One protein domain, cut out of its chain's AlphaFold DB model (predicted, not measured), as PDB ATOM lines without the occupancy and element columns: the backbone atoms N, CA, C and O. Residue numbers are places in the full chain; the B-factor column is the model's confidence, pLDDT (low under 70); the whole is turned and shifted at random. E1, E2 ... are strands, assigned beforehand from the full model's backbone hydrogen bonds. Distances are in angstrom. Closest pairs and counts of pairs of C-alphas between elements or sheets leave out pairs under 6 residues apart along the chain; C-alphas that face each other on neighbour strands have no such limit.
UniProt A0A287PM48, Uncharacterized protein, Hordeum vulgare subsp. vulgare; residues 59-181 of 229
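This is residues 59 to 181 of the 229 residues of an uncharacterized protein of Hordeum vulgare subsp. vulgare (UniProt A0A287PM48). Two strongly twisted sheets of four strands stand partly face to face as a loose sandwich; the sheet E4 E1 E8 E7 curls over the sheet E3 E2 E5 E6, with E7 close beside E6. Residues 100 to 107 stick out at one end, and the loop at Asp 132 lies at the other. The 123 printed residues hold eight strands, E1 to E8 in chain order, and no named helix; both sheets are antiparallel, and the class is all strand, with 61 residues in strands, under half. The whole is compact, radius of gyration of the C-alphas 15.0 A, yet elongated, 49 by 29 by 25 A.

Begin at E1, residues 59 to 69: its neighbours are E4, residues 124 to 127, where N 61 and O 125 are 2.8 A apart, and E8, residues 170 to 180, where N 64 and O 175 are 2.8 A apart. E7, residues 162 to 167, forms a hairpin with E8; look at N 165 and O 172, 3.1 A. In the other sheet, E2, residues 79 to 83, forms a hairpin with E3, residues 92 to 96, with N 82 and O 92 at 2.8 A. E2 also neighbours E5, residues 137 to 144, with N 81 and O 141 at 3.0 A. E5 and E6, residues 147 to 157, form a hairpin; N 140 and O 154 are 2.8 A apart. Between the sheets, the closest C-alphas of E6 and E7 are Thr 152 and Tyr 167, 6.3 A; those of E4 and E5 are Val 127 and Leu 138, 6.8 A. E3 and E8 are apart.

Find C-alpha 59 at (18.488, 26.015, -56.083); E1 runs 30.8 A from there. E5 spans 23.0 A; E6 spans 26.9 A and bends by 57 degrees at residue 150. E8 runs 31.9 A to C-alpha 180 at (22.365, 28.908, -56.039).

The C-alphas farthest apart, Glu 104 and Asp 132, are 50.6 A apart. The printed part has no cut; the link E3 to E4, residues 97 to 123, is long. pLDDT is under 70 at residues 86, 99 to 111, 145 to 150 and 181.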
ATOM      1  N   VAL A  59      18.351  24.812 -56.901       82.44
ATOM      2  CA  VAL A  59      18.488  26.015 -56.083       82.44
ATOM      3  C   VAL A  59      18.005  25.708 -54.669       82.44
ATOM      4  O   VAL A  59      17.002  25.032 -54.456       82.44
ATOM      5  N   GLU A  60      18.756  26.177 -53.678       88.88
ATOM      6  CA  GLU A  60      18.388  26.086 -52.267       88.88
ATOM      7  C   GLU A  60      17.350  27.177 -51.975       88.88
ATOM      8  O   GLU A  60      17.670  28.366 -52.028       88.88
ATOM      9  N   ALA A  61      16.118  26.777 -51.670       89.44
ATOM     10  CA  ALA A  61      15.041  27.652 -51.225       89.44
ATOM     11  C   ALA A  61      14.853  27.493 -49.716       89.44
ATOM     12  O   ALA A  61      14.490  26.419 -49.232       89.44
ATOM     13  N   THR A  62      15.120  28.552 -48.953       92.56
ATOM     14  CA  THR A  62      14.888  28.556 -47.503       92.56
ATOM     15  C   THR A  62      13.597  29.298 -47.179       92.56
ATOM     16  O   THR A  62      13.541  30.507 -47.382       92.56
ATOM     17  N   LEU A  63      12.587  28.588 -46.673       94.88
ATOM     18  CA  LEU A  63      11.262  29.108 -46.340       94.88
ATOM     19  C   LEU A  63      11.181  29.593 -44.883       94.88
ATOM     20  O   LEU A  63      11.616  28.923 -43.949       94.88
ATOM     21  N   GLU A  64      10.536  30.727 -44.665       96.06
ATOM     22  CA  GLU A  64      10.060  31.185 -43.365       96.06
ATOM     23  C   GLU A  64       8.561  31.471 -43.466       96.06
ATOM     24  O   GLU A  64       8.098  32.054 -44.442       96.06
ATOM     25  N   VAL A  65       7.797  31.070 -42.448       95.38
ATOM     26  CA  VAL A  65       6.365  31.368 -42.351       95.38
ATOM     27  C   VAL A  65       6.108  32.121 -41.059       95.38
ATOM     28  O   VAL A  65       6.529  31.682 -39.988       95.38
ATOM     29  N   LYS A  66       5.390  33.237 -41.151       94.75
ATOM     30  CA  LYS A  66       5.078  34.110 -40.025       94.75
ATOM     31  C   LYS A  66       3.594  34.421 -39.943       94.75
ATOM     32  O   LYS A  66       2.967  34.783 -40.934       94.75
ATOM     33  N   ILE A  67       3.044  34.322 -38.737       93.19
ATOM     34  CA  ILE A  67       1.664  34.700 -38.439       93.19
ATOM     35  C   ILE A  67       1.625  36.202 -38.152       93.19
ATOM     36  O   ILE A  67       2.211  36.677 -37.179       93.19
ATOM     37  N   LEU A  68       0.923  36.954 -38.998       94.06
ATOM     38  CA  LEU A  68       0.722  38.394 -38.832       94.06
ATOM     39  C   LEU A  68      -0.522  38.696 -37.993       94.06
ATOM     40  O   LEU A  68      -0.497  39.546 -37.105       94.06
ATOM     41  N   GLU A  69      -1.612  37.985 -38.274       92.31
ATOM     42  CA  GLU A  69      -2.884  38.089 -37.561       92.31
ATOM     43  C   GLU A  69      -3.473  36.690 -37.362       92.31
ATOM     44  O   GLU A  69      -3.273  35.810 -38.196       92.31
ATOM     45  N   GLY A  70      -4.198  36.485 -36.262       87.31
ATOM     46  CA  GLY A  70      -4.864  35.222 -35.957       87.31
ATOM     47  C   GLY A  70      -5.324  35.131 -34.498       87.31
ATOM     48  O   GLY A  70      -5.105  36.068 -33.716       87.31
ATOM     49  N   PRO A  71      -5.967  34.014 -34.116       83.12
ATOM     50  CA  PRO A  71      -6.320  33.705 -32.738       83.12
ATOM     51  C   PRO A  71      -5.125  33.853 -31.792       83.12
ATOM     52  O   PRO A  71      -4.034  33.347 -32.041       83.12
ATOM     53  N   ARG A  72      -5.332  34.568 -30.685       77.19
ATOM     54  CA  ARG A  72      -4.304  34.779 -29.658       77.19
ATOM     55  C   ARG A  72      -4.479  33.775 -28.529       77.19
ATOM     56  O   ARG A  72      -5.600  33.527 -28.099       77.19
ATOM     57  N   GLY A  73      -3.366  33.260 -28.008       72.56
ATOM     58  CA  GLY A  73      -3.372  32.327 -26.876       72.56
ATOM     59  C   GLY A  73      -3.819  30.906 -27.230       72.56
ATOM     60  O   GLY A  73      -4.041  30.108 -26.326       72.56
ATOM     61  N   VAL A  74      -3.938  30.595 -28.523       75.88
ATOM     62  CA  VAL A  74      -4.238  29.260 -29.052       75.88
ATOM     63  C   VAL A  74      -3.094  28.875 -29.998       75.88
ATOM     64  O   VAL A  74      -2.607  29.753 -30.716       75.88
ATOM     65  N   PRO A  75      -2.614  27.619 -29.990       78.56
ATOM     66  CA  PRO A  75      -1.599  27.180 -30.941       78.56
ATOM     67  C   PRO A  75      -2.126  27.225 -32.380       78.56
ATOM     68  O   PRO A  75      -3.319  27.036 -32.626       78.56
ATOM     69  N   PHE A  76      -1.217  27.442 -33.331       82.94
ATOM     70  CA  PHE A  76      -1.515  27.245 -34.745       82.94
ATOM     71  C   PHE A  76      -1.807  25.757 -34.986       82.94
ATOM     72  O   PHE A  76      -0.947  24.917 -34.721       82.94
ATOM     73  N   ARG A  77      -3.021  25.458 -35.457       82.81
ATOM     74  CA  ARG A  77      -3.493  24.110 -35.793       82.81
ATOM     75  C   ARG A  77      -3.547  23.978 -37.305       82.81
ATOM     76  O   ARG A  77      -4.146  24.829 -37.958       82.81
ATOM     77  N   GLY A  78      -2.906  22.945 -37.827       85.25
ATOM     78  CA  GLY A  78      -2.827  22.675 -39.254       85.25
ATOM     79  C   GLY A  78      -1.469  22.113 -39.643       85.25
ATOM     80  O   GLY A  78      -0.560  21.975 -38.820       85.25
ATOM     81  N   LYS A  79      -1.337  21.820 -40.929       88.94
ATOM     82  CA  LYS A  79      -0.150  21.237 -41.538       88.94
ATOM     83  C   LYS A  79       0.377  22.177 -42.610       88.94
ATOM     84  O   LYS A  79      -0.394  22.747 -43.379       88.94
ATOM     85  N   VAL A  80       1.696  22.337 -42.663       91.38
ATOM     86  CA  VAL A  80       2.372  23.055 -43.749       91.38
ATOM     87  C   VAL A  80       3.134  22.035 -44.566       91.38
ATOM     88  O   VAL A  80       4.043  21.370 -44.057       91.38
ATOM     89  N   ILE A  81       2.773  21.925 -45.835       91.69
ATOM     90  CA  ILE A  81       3.473  21.090 -46.802       91.69
ATOM     91  C   ILE A  81       4.027  21.959 -47.928       91.69
ATOM     92  O   ILE A  81       3.497  23.032 -48.206       91.69
ATOM     93  N   ALA A  82       5.095  21.503 -48.570       92.19
ATOM     94  CA  ALA A  82       5.659  22.169 -49.730       92.19
ATOM     95  C   ALA A  82       6.110  21.172 -50.794       92.19
ATOM     96  O   ALA A  82       6.555  20.068 -50.471       92.19
ATOM     97  N   TRP A  83       6.017  21.575 -52.052       90.19
ATOM     98  CA  TRP A  83       6.483  20.813 -53.205       90.19
ATOM     99  C   TRP A  83       6.964  21.756 -54.306       90.19
ATOM    100  O   TRP A  83       6.789  22.972 -54.239       90.19
ATOM    101  N   THR A  84       7.586  21.177 -55.319       88.62
ATOM    102  CA  THR A  84       7.958  21.849 -56.566       88.62
ATOM    103  C   THR A  84       7.194  21.174 -57.698       88.62
ATOM    104  O   THR A  84       6.651  20.089 -57.484       88.62
ATOM    105  N   ASP A  85       7.143  21.780 -58.879       80.25
ATOM    106  CA  ASP A  85       6.242  21.334 -59.955       80.25
ATOM    107  C   ASP A  85       6.442  19.859 -60.362       80.25
ATOM    108  O   ASP A  85       5.471  19.144 -60.593       80.25
ATOM    109  N   ASP A  86       7.674  19.348 -60.286       69.44
ATOM    110  CA  ASP A  86       7.989  17.938 -60.568       69.44
ATOM    111  C   ASP A  86       7.598  16.933 -59.461       69.44
ATOM    112  O   ASP A  86       7.704  15.719 -59.655       69.44
ATOM    113  N   PHE A  87       7.194  17.398 -58.272       72.06
ATOM    114  CA  PHE A  87       7.070  16.555 -57.072       72.06
ATOM    115  C   PHE A  87       5.768  16.755 -56.279       72.06
ATOM    116  O   PHE A  87       5.747  16.498 -55.073       72.06
ATOM    117  N   GLU A  88       4.669  17.151 -56.929       77.31
ATOM    118  CA  GLU A  88       3.353  17.289 -56.275       77.31
ATOM    119  C   GLU A  88       2.875  15.987 -55.605       77.31
ATOM    120  O   GLU A  88       2.315  16.022 -54.513       77.31
ATOM    121  N   GLU A  89       3.164  14.821 -56.196       75.94
ATOM    122  CA  GLU A  89       2.771  13.514 -55.641       75.94
ATOM    123  C   GLU A  89       3.477  13.169 -54.317       75.94
ATOM    124  O   GLU A  89       3.044  12.277 -53.588       75.94
ATOM    125  N   ASN A  90       4.579  13.854 -54.001       73.31
ATOM    126  CA  ASN A  90       5.424  13.569 -52.846       73.31
ATOM    127  C   ASN A  90       5.780  14.854 -52.083       73.31
ATOM    128  O   ASN A  90       6.962  15.208 -51.979       73.31
ATOM    129  N   PRO A  91       4.782  15.555 -51.513       83.62
ATOM    130  CA  PRO A  91       5.019  16.820 -50.853       83.62
ATOM    131  C   PRO A  91       5.773  16.605 -49.540       83.62
ATOM    132  O   PRO A  91       5.604  15.621 -48.805       83.62
ATOM    133  N   MET A  92       6.610  17.578 -49.215       83.81
ATOM    134  CA  MET A  92       7.363  17.595 -47.981       83.81
ATOM    135  C   MET A  92       6.567  18.265 -46.881       83.81
ATOM    136  O   MET A  92       6.202  19.429 -46.984       83.81
ATOM    137  N   THR A  93       6.366  17.554 -45.779       86.38
ATOM    138  CA  THR A  93       5.826  18.154 -44.563       86.38
ATOM    139  C   THR A  93       6.900  19.002 -43.889       86.38
ATOM    140  O   THR A  93       7.956  18.498 -43.506       86.38
ATOM    141  N   LEU A  94       6.631  20.299 -43.777       88.75
ATOM    142  CA  LEU A  94       7.496  21.277 -43.116       88.75
ATOM    143  C   LEU A  94       7.069  21.482 -41.659       88.75
ATOM    144  O   LEU A  94       7.904  21.716 -40.782       88.75
ATOM    145  N   PHE A  95       5.773  21.345 -41.394       87.75
ATOM    146  CA  PHE A  95       5.153  21.494 -40.085       87.75
ATOM    147  C   PHE A  95       3.912  20.607 -40.009       87.75
ATOM    148  O   PHE A  95       3.158  20.539 -40.979       87.75
ATOM    149  N   ASP A  96       3.693  19.970 -38.866       85.88
ATOM    150  CA  ASP A  96       2.487  19.197 -38.585       85.88
ATOM    151  C   ASP A  96       2.103  19.410 -37.119       85.88
ATOM    152  O   ASP A  96       2.971  19.342 -36.243       85.88
ATOM    153  N   TYR A  97       0.838  19.736 -36.866       81.88
ATOM    154  CA  TYR A  97       0.314  19.901 -35.514       81.88
ATOM    155  C   TYR A  97      -0.346  18.595 -35.072       81.88
ATOM    156  O   TYR A  97      -1.320  18.163 -35.683       81.88
ATOM    157  N   ASP A  98       0.151  18.005 -33.985       72.31
ATOM    158  CA  ASP A  98      -0.378  16.765 -33.411       72.31
ATOM    159  C   ASP A  98      -1.218  17.060 -32.154       72.31
ATOM    160  O   ASP A  98      -0.686  17.517 -31.135       72.31
ATOM    161  N   ASP A  99      -2.533  16.814 -32.229       63.47
ATOM    162  CA  ASP A  99      -3.492  17.058 -31.135       63.47
ATOM    163  C   ASP A  99      -3.331  16.045 -29.978       63.47
ATOM    164  O   ASP A  99      -3.732  16.344 -28.851       63.47
ATOM    165  N   ASP A 100      -2.686  14.893 -30.220       56.59
ATOM    166  CA  ASP A 100      -2.441  13.834 -29.226       56.59
ATOM    167  C   ASP A 100      -1.118  14.018 -28.455       56.59
ATOM    168  O   ASP A 100      -0.819  13.263 -27.521       56.59
ATOM    169  N   SER A 101      -0.324  15.044 -28.790       53.25
ATOM    170  CA  SER A 101       0.917  15.370 -28.081       53.25
ATOM    171  C   SER A 101       0.629  15.982 -26.700       53.25
ATOM    172  O   SER A 101       0.656  17.190 -26.465       53.25
ATOM    173  N   SER A 102       0.331  15.115 -25.732       46.59
ATOM    174  CA  SER A 102       0.109  15.470 -24.331       46.59
ATOM    175  C   SER A 102       1.417  15.811 -23.600       46.59
ATOM    176  O   SER A 102       1.768  15.137 -22.639       46.59
ATOM    177  N   GLU A 103       2.172  16.819 -24.029       46.97
ATOM    178  CA  GLU A 103       3.399  17.260 -23.350       46.97
ATOM    179  C   GLU A 103       3.613  18.763 -23.646       46.97
ATOM    180  O   GLU A 103       3.846  19.149 -24.781       46.97
ATOM    181  N   GLU A 104       3.567  19.732 -22.723       43.06
ATOM    182  CA  GLU A 104       3.971  19.760 -21.302       43.06
ATOM    183  C   GLU A 104       5.332  19.107 -20.990       43.06
ATOM    184  O   GLU A 104       5.715  19.002 -19.827       43.06
ATOM    185  N   VAL A 105       6.150  18.800 -22.002       36.72
ATOM    186  CA  VAL A 105       7.572  18.490 -21.810       36.72
ATOM    187  C   VAL A 105       8.414  19.676 -22.238       36.72
ATOM    188  O   VAL A 105       8.476  20.073 -23.394       36.72
ATOM    189  N   ALA A 106       9.054  20.259 -21.223       33.31
ATOM    190  CA  ALA A 106      10.043  21.325 -21.316       33.31
ATOM    191  C   ALA A 106       9.544  22.645 -21.937       33.31
ATOM    192  O   ALA A 106      10.197  23.240 -22.787       33.31
ATOM    193  N   GLY A 107       8.433  23.159 -21.398       32.81
ATOM    194  CA  GLY A 107       7.979  24.532 -21.611       32.81
ATOM    195  C   GLY A 107       7.120  24.669 -22.856       32.81
ATOM    196  O   GLY A 107       7.655  24.861 -23.936       32.81
ATOM    197  N   GLY A 108       5.794  24.628 -22.666       36.69
ATOM    198  CA  GLY A 108       4.728  24.786 -23.668       36.69
ATOM    199  C   GLY A 108       4.722  26.126 -24.422       36.69
ATOM    200  O   GLY A 108       3.742  26.866 -24.422       36.69
ATOM    201  N   ARG A 109       5.843  26.434 -25.064       46.16
ATOM    202  CA  ARG A 109       6.073  27.415 -26.115       46.16
ATOM    203  C   ARG A 109       6.607  26.625 -27.309       46.16
ATOM    204  O   ARG A 109       7.389  25.703 -27.121       46.16
ATOM    205  N   GLY A 110       6.323  27.064 -28.529       53.44
ATOM    206  CA  GLY A 110       7.360  26.932 -29.556       53.44
ATOM    207  C   GLY A 110       7.049  26.124 -30.805       53.44
ATOM    208  O   GLY A 110       7.991  25.720 -31.474       53.44
ATOM    209  N   LEU A 111       5.784  25.970 -31.192       65.12
ATOM    210  CA  LEU A 111       5.472  25.847 -32.623       65.12
ATOM    211  C   LEU A 111       5.365  27.225 -33.283       65.12
ATOM    212  O   LEU A 111       5.762  27.398 -34.428       65.12
ATOM    213  N   VAL A 112       4.930  28.229 -32.520       77.94
ATOM    214  CA  VAL A 112       5.030  29.646 -32.875       77.94
ATOM    215  C   VAL A 112       6.066  30.283 -31.951       77.94
ATOM    216  O   VAL A 112       5.978  30.153 -30.727       77.94
ATOM    217  N   ARG A 113       7.078  30.924 -32.532       80.50
ATOM    218  CA  ARG A 113       8.123  31.670 -31.827       80.50
ATOM    219  C   ARG A 113       7.583  33.018 -31.342       80.50
ATOM    220  O   ARG A 113       6.546  33.492 -31.800       80.50
ATOM    221  N   ASP A 114       8.310  33.656 -30.428       81.94
ATOM    222  CA  ASP A 114       7.923  34.942 -29.823       81.94
ATOM    223  C   ASP A 114       7.730  36.075 -30.849       81.94
ATOM    224  O   ASP A 114       7.003  37.032 -30.591       81.94
ATOM    225  N   ASP A 115       8.365  35.968 -32.015       84.75
ATOM    226  CA  ASP A 115       8.248  36.901 -33.137       84.75
ATOM    227  C   ASP A 115       7.080  36.592 -34.091       84.75
ATOM    228  O   ASP A 115       6.901  37.313 -35.075       84.75
ATOM    229  N   GLY A 116       6.289  35.554 -33.805       86.38
ATOM    230  CA  GLY A 116       5.181  35.080 -34.632       86.38
ATOM    231  C   GLY A 116       5.584  34.091 -35.729       86.38
ATOM    232  O   GLY A 116       4.711  33.652 -36.478       86.38
ATOM    233  N   SER A 117       6.867  33.732 -35.848       89.62
ATOM    234  CA  SER A 117       7.331  32.792 -36.872       89.62
ATOM    235  C   SER A 117       7.058  31.341 -36.472       89.62
ATOM    236  O   SER A 117       7.246  30.947 -35.318       89.62
ATOM    237  N   LEU A 118       6.633  30.521 -37.431       89.25
ATOM    238  CA  LEU A 118       6.454  29.088 -37.233       89.25
ATOM    239  C   LEU A 118       7.817  28.395 -37.132       89.25
ATOM    240  O   LEU A 118       8.709  28.585 -37.961       89.25
ATOM    241  N   ALA A 119       7.980  27.557 -36.115       87.62
ATOM    242  CA  ALA A 119       9.122  26.672 -35.970       87.62
ATOM    243  C   ALA A 119       8.930  25.451 -36.878       87.62
ATOM    244  O   ALA A 119       8.531  24.378 -36.430       87.62
ATOM    245  N   LEU A 120       9.197  25.630 -38.171       84.19
ATOM    246  CA  LEU A 120       9.167  24.531 -39.129       84.19
ATOM    247  C   LEU A 120      10.205  23.471 -38.730       84.19
ATOM    248  O   LEU A 120      11.361  23.798 -38.445       84.19
ATOM    249  N   SER A 121       9.807  22.200 -38.758       80.00
ATOM    250  CA  SER A 121      10.722  21.062 -38.601       80.00
ATOM    251  C   SER A 121      11.788  21.037 -39.700       80.00
ATOM    252  O   SER A 121      12.893  20.526 -39.507       80.00
ATOM    253  N   ARG A 122      11.435  21.598 -40.863       79.12
ATOM    254  CA  ARG A 122      12.243  21.689 -42.073       79.12
ATOM    255  C   ARG A 122      11.878  22.956 -42.803       79.12
ATOM    256  O   ARG A 122      10.705  23.287 -42.925       79.12
ATOM    257  N   ASN A 123      12.883  23.636 -43.315       84.62
ATOM    258  CA  ASN A 123      12.677  24.912 -43.972       84.62
ATOM    259  C   ASN A 123      13.553  25.094 -45.209       84.62
ATOM    260  O   ASN A 123      13.552  26.171 -45.779       84.62
ATOM    261  N   LEU A 124      14.311  24.076 -45.606       87.00
ATOM    262  CA  LEU A 124      15.211  24.121 -46.747       87.00
ATOM    263  C   LEU A 124      14.727  23.110 -47.786       87.00
ATOM    264  O   LEU A 124      14.593  21.923 -47.482       87.00
ATOM    265  N   ILE A 125      14.449  23.605 -48.988       86.75
ATOM    266  CA  ILE A 125      13.877  22.861 -50.106       86.75
ATOM    267  C   ILE A 125      14.801  23.001 -51.321       86.75
ATOM    268  O   ILE A 125      15.350  24.069 -51.578       86.75
ATOM    269  N   ALA A 126      15.006  21.904 -52.046       85.38
ATOM    270  CA  ALA A 126      15.709  21.870 -53.320       85.38
ATOM    271  C   ALA A 126      14.693  22.143 -54.418       85.38
ATOM    272  O   ALA A 126      13.768  21.352 -54.587       85.38
ATOM    273  N   VAL A 127      14.859  23.248 -55.133       85.06
ATOM    274  CA  VAL A 127      13.957  23.639 -56.215       85.06
ATOM    275  C   VAL A 127      14.671  23.424 -57.545       85.06
ATOM    276  O   VAL A 127      15.775  23.958 -57.701       85.06
ATOM    277  N   PRO A 128      14.125  22.601 -58.460       82.31
ATOM    278  CA  PRO A 128      14.693  22.452 -59.792       82.31
ATOM    279  C   PRO A 128      14.602  23.779 -60.549       82.31
ATOM    280  O   PRO A 128      13.744  24.615 -60.269       82.31
ATOM    281  N   ILE A 129      15.518  23.965 -61.493       83.00
ATOM    282  CA  ILE A 129      15.395  25.003 -62.514       83.00
ATOM    283  C   ILE A 129      14.736  24.322 -63.707       83.00
ATOM    284  O   ILE A 129      15.301  23.348 -64.210       83.00
ATOM    285  N   ASP A 130      13.576  24.815 -64.133       81.56
ATOM    286  CA  ASP A 130      12.910  24.310 -65.331       81.56
ATOM    287  C   ASP A 130      13.833  24.454 -66.560       81.56
ATOM    288  O   ASP A 130      14.503  25.476 -66.743       81.56
ATOM    289  N   GLU A 131      13.945  23.405 -67.379       76.06
ATOM    290  CA  GLU A 131      14.861  23.399 -68.528       76.06
ATOM    291  C   GLU A 131      14.341  24.227 -69.716       76.06
ATOM    292  O   GLU A 131      15.149  24.709 -70.518       76.06
ATOM    293  N   ASP A 132      13.021  24.388 -69.831       79.94
ATOM    294  CA  ASP A 132      12.346  25.042 -70.948       79.94
ATOM    295  C   ASP A 132      12.254  26.562 -70.744       79.94
ATOM    296  O   ASP A 132      12.579  27.327 -71.663       79.94
ATOM    297  N   ASP A 133      11.843  27.017 -69.559       82.31
ATOM    298  CA  ASP A 133      11.633  28.441 -69.259       82.31
ATOM    299  C   ASP A 133      12.539  29.010 -68.151       82.31
ATOM    300  O   ASP A 133      12.661  30.235 -68.018       82.31
ATOM    301  N   GLY A 134      13.274  28.156 -67.432       81.88
ATOM    302  CA  GLY A 134      14.158  28.573 -66.343       81.88
ATOM    303  C   GLY A 134      13.415  28.998 -65.077       81.88
ATOM    304  O   GLY A 134      14.030  29.617 -64.198       81.88
ATOM    305  N   GLU A 135      12.115  28.719 -64.984       86.19
ATOM    306  CA  GLU A 135      11.309  29.038 -63.820       86.19
ATOM    307  C   GLU A 135      11.703  28.170 -62.618       86.19
ATOM    308  O   GLU A 135      12.188  27.042 -62.718       86.19
ATOM    309  N   MET A 136      11.553  28.761 -61.435       89.50
ATOM    310  CA  MET A 136      11.778  28.097 -60.157       89.50
ATOM    311  C   MET A 136      10.576  28.407 -59.284       89.50
ATOM    312  O   MET A 136      10.391  29.559 -58.875       89.50
ATOM    313  N   VAL A 137       9.773  27.386 -59.006       92.62
ATOM    314  CA  VAL A 137       8.519  27.525 -58.266       92.62
ATOM    315  C   VAL A 137       8.552  26.640 -57.026       92.62
ATOM    316  O   VAL A 137       8.806  25.436 -57.084       92.62
ATOM    317  N   LEU A 138       8.292  27.262 -55.876       94.00
ATOM    318  CA  LEU A 138       8.022  26.572 -54.621       94.00
ATOM    319  C   LEU A 138       6.546  26.744 -54.274       94.00
ATOM    320  O   LEU A 138       6.100  27.847 -53.964       94.00
ATOM    321  N   ASN A 139       5.803  25.647 -54.273       95.38
ATOM    322  CA  ASN A 139       4.415  25.619 -53.843       95.38
ATOM    323  C   ASN A 139       4.358  25.279 -52.352       95.38
ATOM    324  O   ASN A 139       4.986  24.322 -51.899       95.38
ATOM    325  N   VAL A 140       3.608  26.062 -51.582       95.69
ATOM    326  CA  VAL A 140       3.387  25.864 -50.147       95.69
ATOM    327  C   VAL A 140       1.892  25.761 -49.905       95.69
ATOM    328  O   VAL A 140       1.139  26.643 -50.309       95.69
ATOM    329  N   CYS A 141       1.455  24.704 -49.227       94.06
ATOM    330  CA  CYS A 141       0.056  24.506 -48.877       94.06
ATOM    331  C   CYS A 141      -0.143  24.436 -47.369       94.06
ATOM    332  O   CYS A 141       0.599  23.761 -46.649       94.06
ATOM    333  N   PHE A 142      -1.185  25.128 -46.922       93.06
ATOM    334  CA  PHE A 142      -1.701  25.083 -45.565       93.06
ATOM    335  C   PHE A 142      -2.962  24.233 -45.553       93.06
ATOM    336  O   PHE A 142      -3.941  24.581 -46.215       93.06
ATOM    337  N   VAL A 143      -2.926  23.131 -44.809       89.25
ATOM    338  CA  VAL A 143      -3.997  22.129 -44.755       89.25
ATOM    339  C   VAL A 143      -4.547  22.060 -43.335       89.25
ATOM    340  O   VAL A 143      -3.777  22.092 -42.372       89.25
ATOM    341  N   ASP A 144      -5.873  21.995 -43.195       81.50
ATOM    342  CA  ASP A 144      -6.508  21.732 -41.899       81.50
ATOM    343  C   ASP A 144      -6.283  20.277 -41.485       81.50
ATOM    344  O   ASP A 144      -6.447  19.355 -42.277       81.50
ATOM    345  N   SER A 145      -5.912  20.066 -40.224       67.00
ATOM    346  CA  SER A 145      -5.739  18.731 -39.652       67.00
ATOM    347  C   SER A 145      -7.025  17.894 -39.680       67.00
ATOM    348  O   SER A 145      -6.958  16.674 -39.557       67.00
ATOM    349  N   HIS A 146      -8.198  18.526 -39.801       65.69
ATOM    350  CA  HIS A 146      -9.492  17.841 -39.830       65.69
ATOM    351  C   HIS A 146     -10.068  17.628 -41.237       65.69
ATOM    352  O   HIS A 146     -10.971  16.802 -41.380       65.69
ATOM    353  N   ASP A 147      -9.571  18.341 -42.252       65.00
ATOM    354  CA  ASP A 147     -10.020  18.209 -43.642       65.00
ATOM    355  C   ASP A 147      -8.830  18.344 -44.603       65.00
ATOM    356  O   ASP A 147      -8.417  19.439 -44.986       65.00
ATOM    357  N   GLU A 148      -8.267  17.200 -44.994       63.69
ATOM    358  CA  GLU A 148      -7.110  17.137 -45.894       63.69
ATOM    359  C   GLU A 148      -7.439  17.555 -47.340       63.69
ATOM    360  O   GLU A 148      -6.527  17.735 -48.148       63.69
ATOM    361  N   ASN A 149      -8.724  17.726 -47.680       61.41
ATOM    362  CA  ASN A 149      -9.172  18.056 -49.032       61.41
ATOM    363  C   ASN A 149      -9.294  19.568 -49.294       61.41
ATOM    364  O   ASN A 149      -9.456  19.960 -50.453       61.41
ATOM    365  N   GLU A 150      -9.219  20.420 -48.265       69.31
ATOM    366  CA  GLU A 150      -9.337  21.877 -48.392       69.31
ATOM    367  C   GLU A 150      -8.046  22.565 -47.912       69.31
ATOM    368  O   GLU A 150      -7.827  22.819 -46.728       69.31
ATOM    369  N   GLY A 151      -7.148  22.842 -48.863       84.69
ATOM    370  CA  GLY A 151      -5.859  23.485 -48.615       84.69
ATOM    371  C   GLY A 151      -5.746  24.863 -49.266       84.69
ATOM    372  O   GLY A 151      -6.243  25.091 -50.368       84.69
ATOM    373  N   THR A 152      -5.059  25.798 -48.605       92.38
ATOM    374  CA  THR A 152      -4.661  27.075 -49.225       92.38
ATOM    375  C   THR A 152      -3.267  26.936 -49.817       92.38
ATOM    376  O   THR A 152      -2.297  26.850 -49.064       92.38
ATOM    377  N   VAL A 153      -3.170  26.941 -51.147       94.12
ATOM    378  CA  VAL A 153      -1.898  26.864 -51.882       94.12
ATOM    379  C   VAL A 153      -1.390  28.263 -52.225       94.12
ATOM    380  O   VAL A 153      -2.153  29.119 -52.675       94.12
ATOM    381  N   VAL A 154      -0.095  28.485 -52.018       95.69
ATOM    382  CA  VAL A 154       0.636  29.704 -52.369       95.69
ATOM    383  C   VAL A 154       1.881  29.306 -53.150       95.69
ATOM    384  O   VAL A 154       2.665  28.484 -52.676       95.69
ATOM    385  N   SER A 155       2.082  29.910 -54.315       95.31
ATOM    386  CA  SER A 155       3.260  29.674 -55.151       95.31
ATOM    387  C   SER A 155       4.243  30.832 -55.002       95.31
ATOM    388  O   SER A 155       3.893  31.990 -55.210       95.31
ATOM    389  N   LEU A 156       5.480  30.513 -54.639       95.19
ATOM    390  CA  LEU A 156       6.607  31.437 -54.579       95.19
ATOM    391  C   LEU A 156       7.494  31.179 -55.796       95.19
ATOM    392  O   LEU A 156       8.273  30.223 -55.813       95.19
ATOM    393  N   GLN A 157       7.355  32.022 -56.815       92.88
ATOM    394  CA  GLN A 157       8.139  31.940 -58.044       92.88
ATOM    395  C   GLN A 157       9.323  32.904 -57.979       92.88
ATOM    396  O   GLN A 157       9.137  34.093 -57.722       92.88
ATOM    397  N   TYR A 158      10.542  32.430 -58.241       88.56
ATOM    398  CA  TYR A 158      11.705  33.314 -58.349       88.56
ATOM    399  C   TYR A 158      11.475  34.393 -59.431       88.56
ATOM    400  O   TYR A 158      11.010  34.070 -60.521       88.56
ATOM    401  N   PRO A 159      11.837  35.669 -59.192       89.88
ATOM    402  CA  PRO A 159      12.625  36.186 -58.072       89.88
ATOM    403  C   PRO A 159      11.794  36.675 -56.879       89.88
ATOM    404  O   PRO A 159      12.315  37.420 -56.053       89.88
ATOM    405  N   CYS A 160      10.512  36.315 -56.783       90.38
ATOM    406  CA  CYS A 160       9.693  36.680 -55.633       90.38
ATOM    407  C   CYS A 160      10.257  36.032 -54.361       90.38
ATOM    408  O   CYS A 160      10.494  34.824 -54.304       90.38
ATOM    409  N   GLU A 161      10.501  36.855 -53.344       92.56
ATOM    410  CA  GLU A 161      11.035  36.426 -52.048       92.56
ATOM    411  C   GLU A 161       9.966  36.427 -50.955       92.56
ATOM    412  O   GLU A 161      10.243  36.009 -49.832       92.56
ATOM    413  N   GLU A 162       8.758  36.916 -51.239       95.88
ATOM    414  CA  GLU A 162       7.742  37.141 -50.219       95.88
ATOM    415  C   GLU A 162       6.323  37.092 -50.787       95.88
ATOM    416  O   GLU A 162       6.022  37.771 -51.760       95.88
ATOM    417  N   GLU A 163       5.439  36.353 -50.118       97.38
ATOM    418  CA  GLU A 163       4.012  36.287 -50.436       97.38
ATOM    419  C   GLU A 163       3.161  36.334 -49.167       97.38
ATOM    420  O   GLU A 163       3.620  36.037 -48.059       97.38
ATOM    421  N   PHE A 164       1.890  36.696 -49.328       95.94
ATOM    422  CA  PHE A 164       0.934  36.774 -48.227       95.94
ATOM    423  C   PHE A 164      -0.316  35.975 -48.555       95.94
ATOM    424  O   PHE A 164      -0.854  36.062 -49.656       95.94
ATOM    425  N   CYS A 165      -0.830  35.245 -47.572       95.25
ATOM    426  CA  CYS A 165      -2.073  34.507 -47.745       95.25
ATOM    427  C   CYS A 165      -2.934  34.518 -46.488       95.25
ATOM    428  O   CYS A 165      -2.511  34.907 -45.394       95.25
ATOM    429  N   THR A 166      -4.176  34.092 -46.668       93.06
ATOM    430  CA  THR A 166      -5.121  33.858 -45.582       93.06
ATOM    431  C   THR A 166      -5.413  32.376 -45.491       93.06
ATOM    432  O   THR A 166      -5.828  31.784 -46.480       93.06
ATOM    433  N   TYR A 167      -5.254  31.808 -44.303       90.56
ATOM    434  CA  TYR A 167      -5.587  30.419 -44.017       90.56
ATOM    435  C   TYR A 167      -6.509  30.383 -42.798       90.56
ATOM    436  O   TYR A 167      -6.112  30.756 -41.690       90.56
ATOM    437  N   GLY A 168      -7.777  30.021 -43.008       87.75
ATOM    438  CA  GLY A 168      -8.820  30.157 -41.993       87.75
ATOM    439  C   GLY A 168      -8.908  31.592 -41.454       87.75
ATOM    440  O   GLY A 168      -9.216  32.531 -42.184       87.75
ATOM    441  N   SER A 169      -8.620  31.768 -40.162       88.44
ATOM    442  CA  SER A 169      -8.590  33.083 -39.495       88.44
ATOM    443  C   SER A 169      -7.194  33.712 -39.407       88.44
ATOM    444  O   SER A 169      -7.045  34.795 -38.837       88.44
ATOM    445  N   TYR A 170      -6.174  33.050 -39.955       91.00
ATOM    446  CA  TYR A 170      -4.797  33.521 -39.935       91.00
ATOM    447  C   TYR A 170      -4.475  34.345 -41.179       91.00
ATOM    448  O   TYR A 170      -4.813  33.957 -42.297       91.00
ATOM    449  N   LYS A 171      -3.752  35.453 -40.991       94.88
ATOM    450  CA  LYS A 171      -2.998  36.115 -42.062       94.88
ATOM    451  C   LYS A 171      -1.538  35.725 -41.937       94.88
ATOM    452  O   LYS A 171      -0.932  35.946 -40.885       94.88
ATOM    453  N   LEU A 172      -0.994  35.165 -43.004       95.62
ATOM    454  CA  LEU A 172       0.340  34.594 -43.046       95.62
ATOM    455  C   LEU A 172       1.224  35.384 -44.007       95.62
ATOM    456  O   LEU A 172       0.766  35.876 -45.037       95.62
ATOM    457  N   GLN A 173       2.495  35.485 -43.645       97.25
ATOM    458  CA  GLN A 173       3.586  35.977 -44.475       97.25
ATOM    459  C   GLN A 173       4.533  34.813 -44.726       97.25
ATOM    460  O   GLN A 173       5.004  34.182 -43.777       97.25
ATOM    461  N   LEU A 174       4.808  34.538 -45.990       97.38
ATOM    462  CA  LEU A 174       5.781  33.554 -46.422       97.38
ATOM    463  C   LEU A 174       6.978  34.309 -46.978       97.38
ATOM    464  O   LEU A 174       6.803  35.225 -47.774       97.38
ATOM    465  N   LYS A 175       8.185  33.923 -46.574       97.50
ATOM    466  CA  LYS A 175       9.430  34.441 -47.137       97.50
ATOM    467  C   LYS A 175      10.290  33.305 -47.635       97.50
ATOM    468  O   LYS A 175      10.456  32.314 -46.933       97.50
ATOM    469  N   VAL A 176      10.878  33.473 -48.807       95.62
ATOM    470  CA  VAL A 176      11.824  32.526 -49.384       95.62
ATOM    471  C   VAL A 176      13.136  33.230 -49.691       95.62
ATOM    472  O   VAL A 176      13.175  34.303 -50.284       95.62
ATOM    473  N   SER A 177      14.237  32.626 -49.256       93.69
ATOM    474  CA  SER A 177      15.583  33.022 -49.664       93.69
ATOM    475  C   SER A 177      16.116  32.017 -50.672       93.69
ATOM    476  O   SER A 177      16.282  30.842 -50.339       93.69
ATOM    477  N   TRP A 178      16.398  32.491 -51.883       89.31
ATOM    478  CA  TRP A 178      16.933  31.686 -52.976       89.31
ATOM    479  C   TRP A 178      18.456  31.737 -52.992       89.31
ATOM    480  O   TRP A 178      19.065  32.809 -52.957       89.31
ATOM    481  N   LYS A 179      19.104  30.577 -53.072       86.06
ATOM    482  CA  LYS A 179      20.563  30.487 -53.091       86.06
ATOM    483  C   LYS A 179      21.026  29.413 -54.062       86.06
ATOM    484  O   LYS A 179      20.727  28.234 -53.910       86.06
ATOM    485  N   ALA A 180      21.813  29.826 -55.052       77.62
ATOM    486  CA  ALA A 180      22.365  28.908 -56.039       77.62
ATOM    487  C   ALA A 180      23.250  27.838 -55.375       77.62
ATOM    488  O   ALA A 180      24.184  28.157 -54.625       77.62
ATOM    489  N   VAL A 181      23.011  26.570 -55.713       69.12
ATOM    490  CA  VAL A 181      23.894  25.466 -55.330       69.12
ATOM    491  C   VAL A 181      25.016  25.378 -56.367       69.12
ATOM    492  O   VAL A 181      24.959  24.639 -57.344       69.12
TER     493      VAL A 181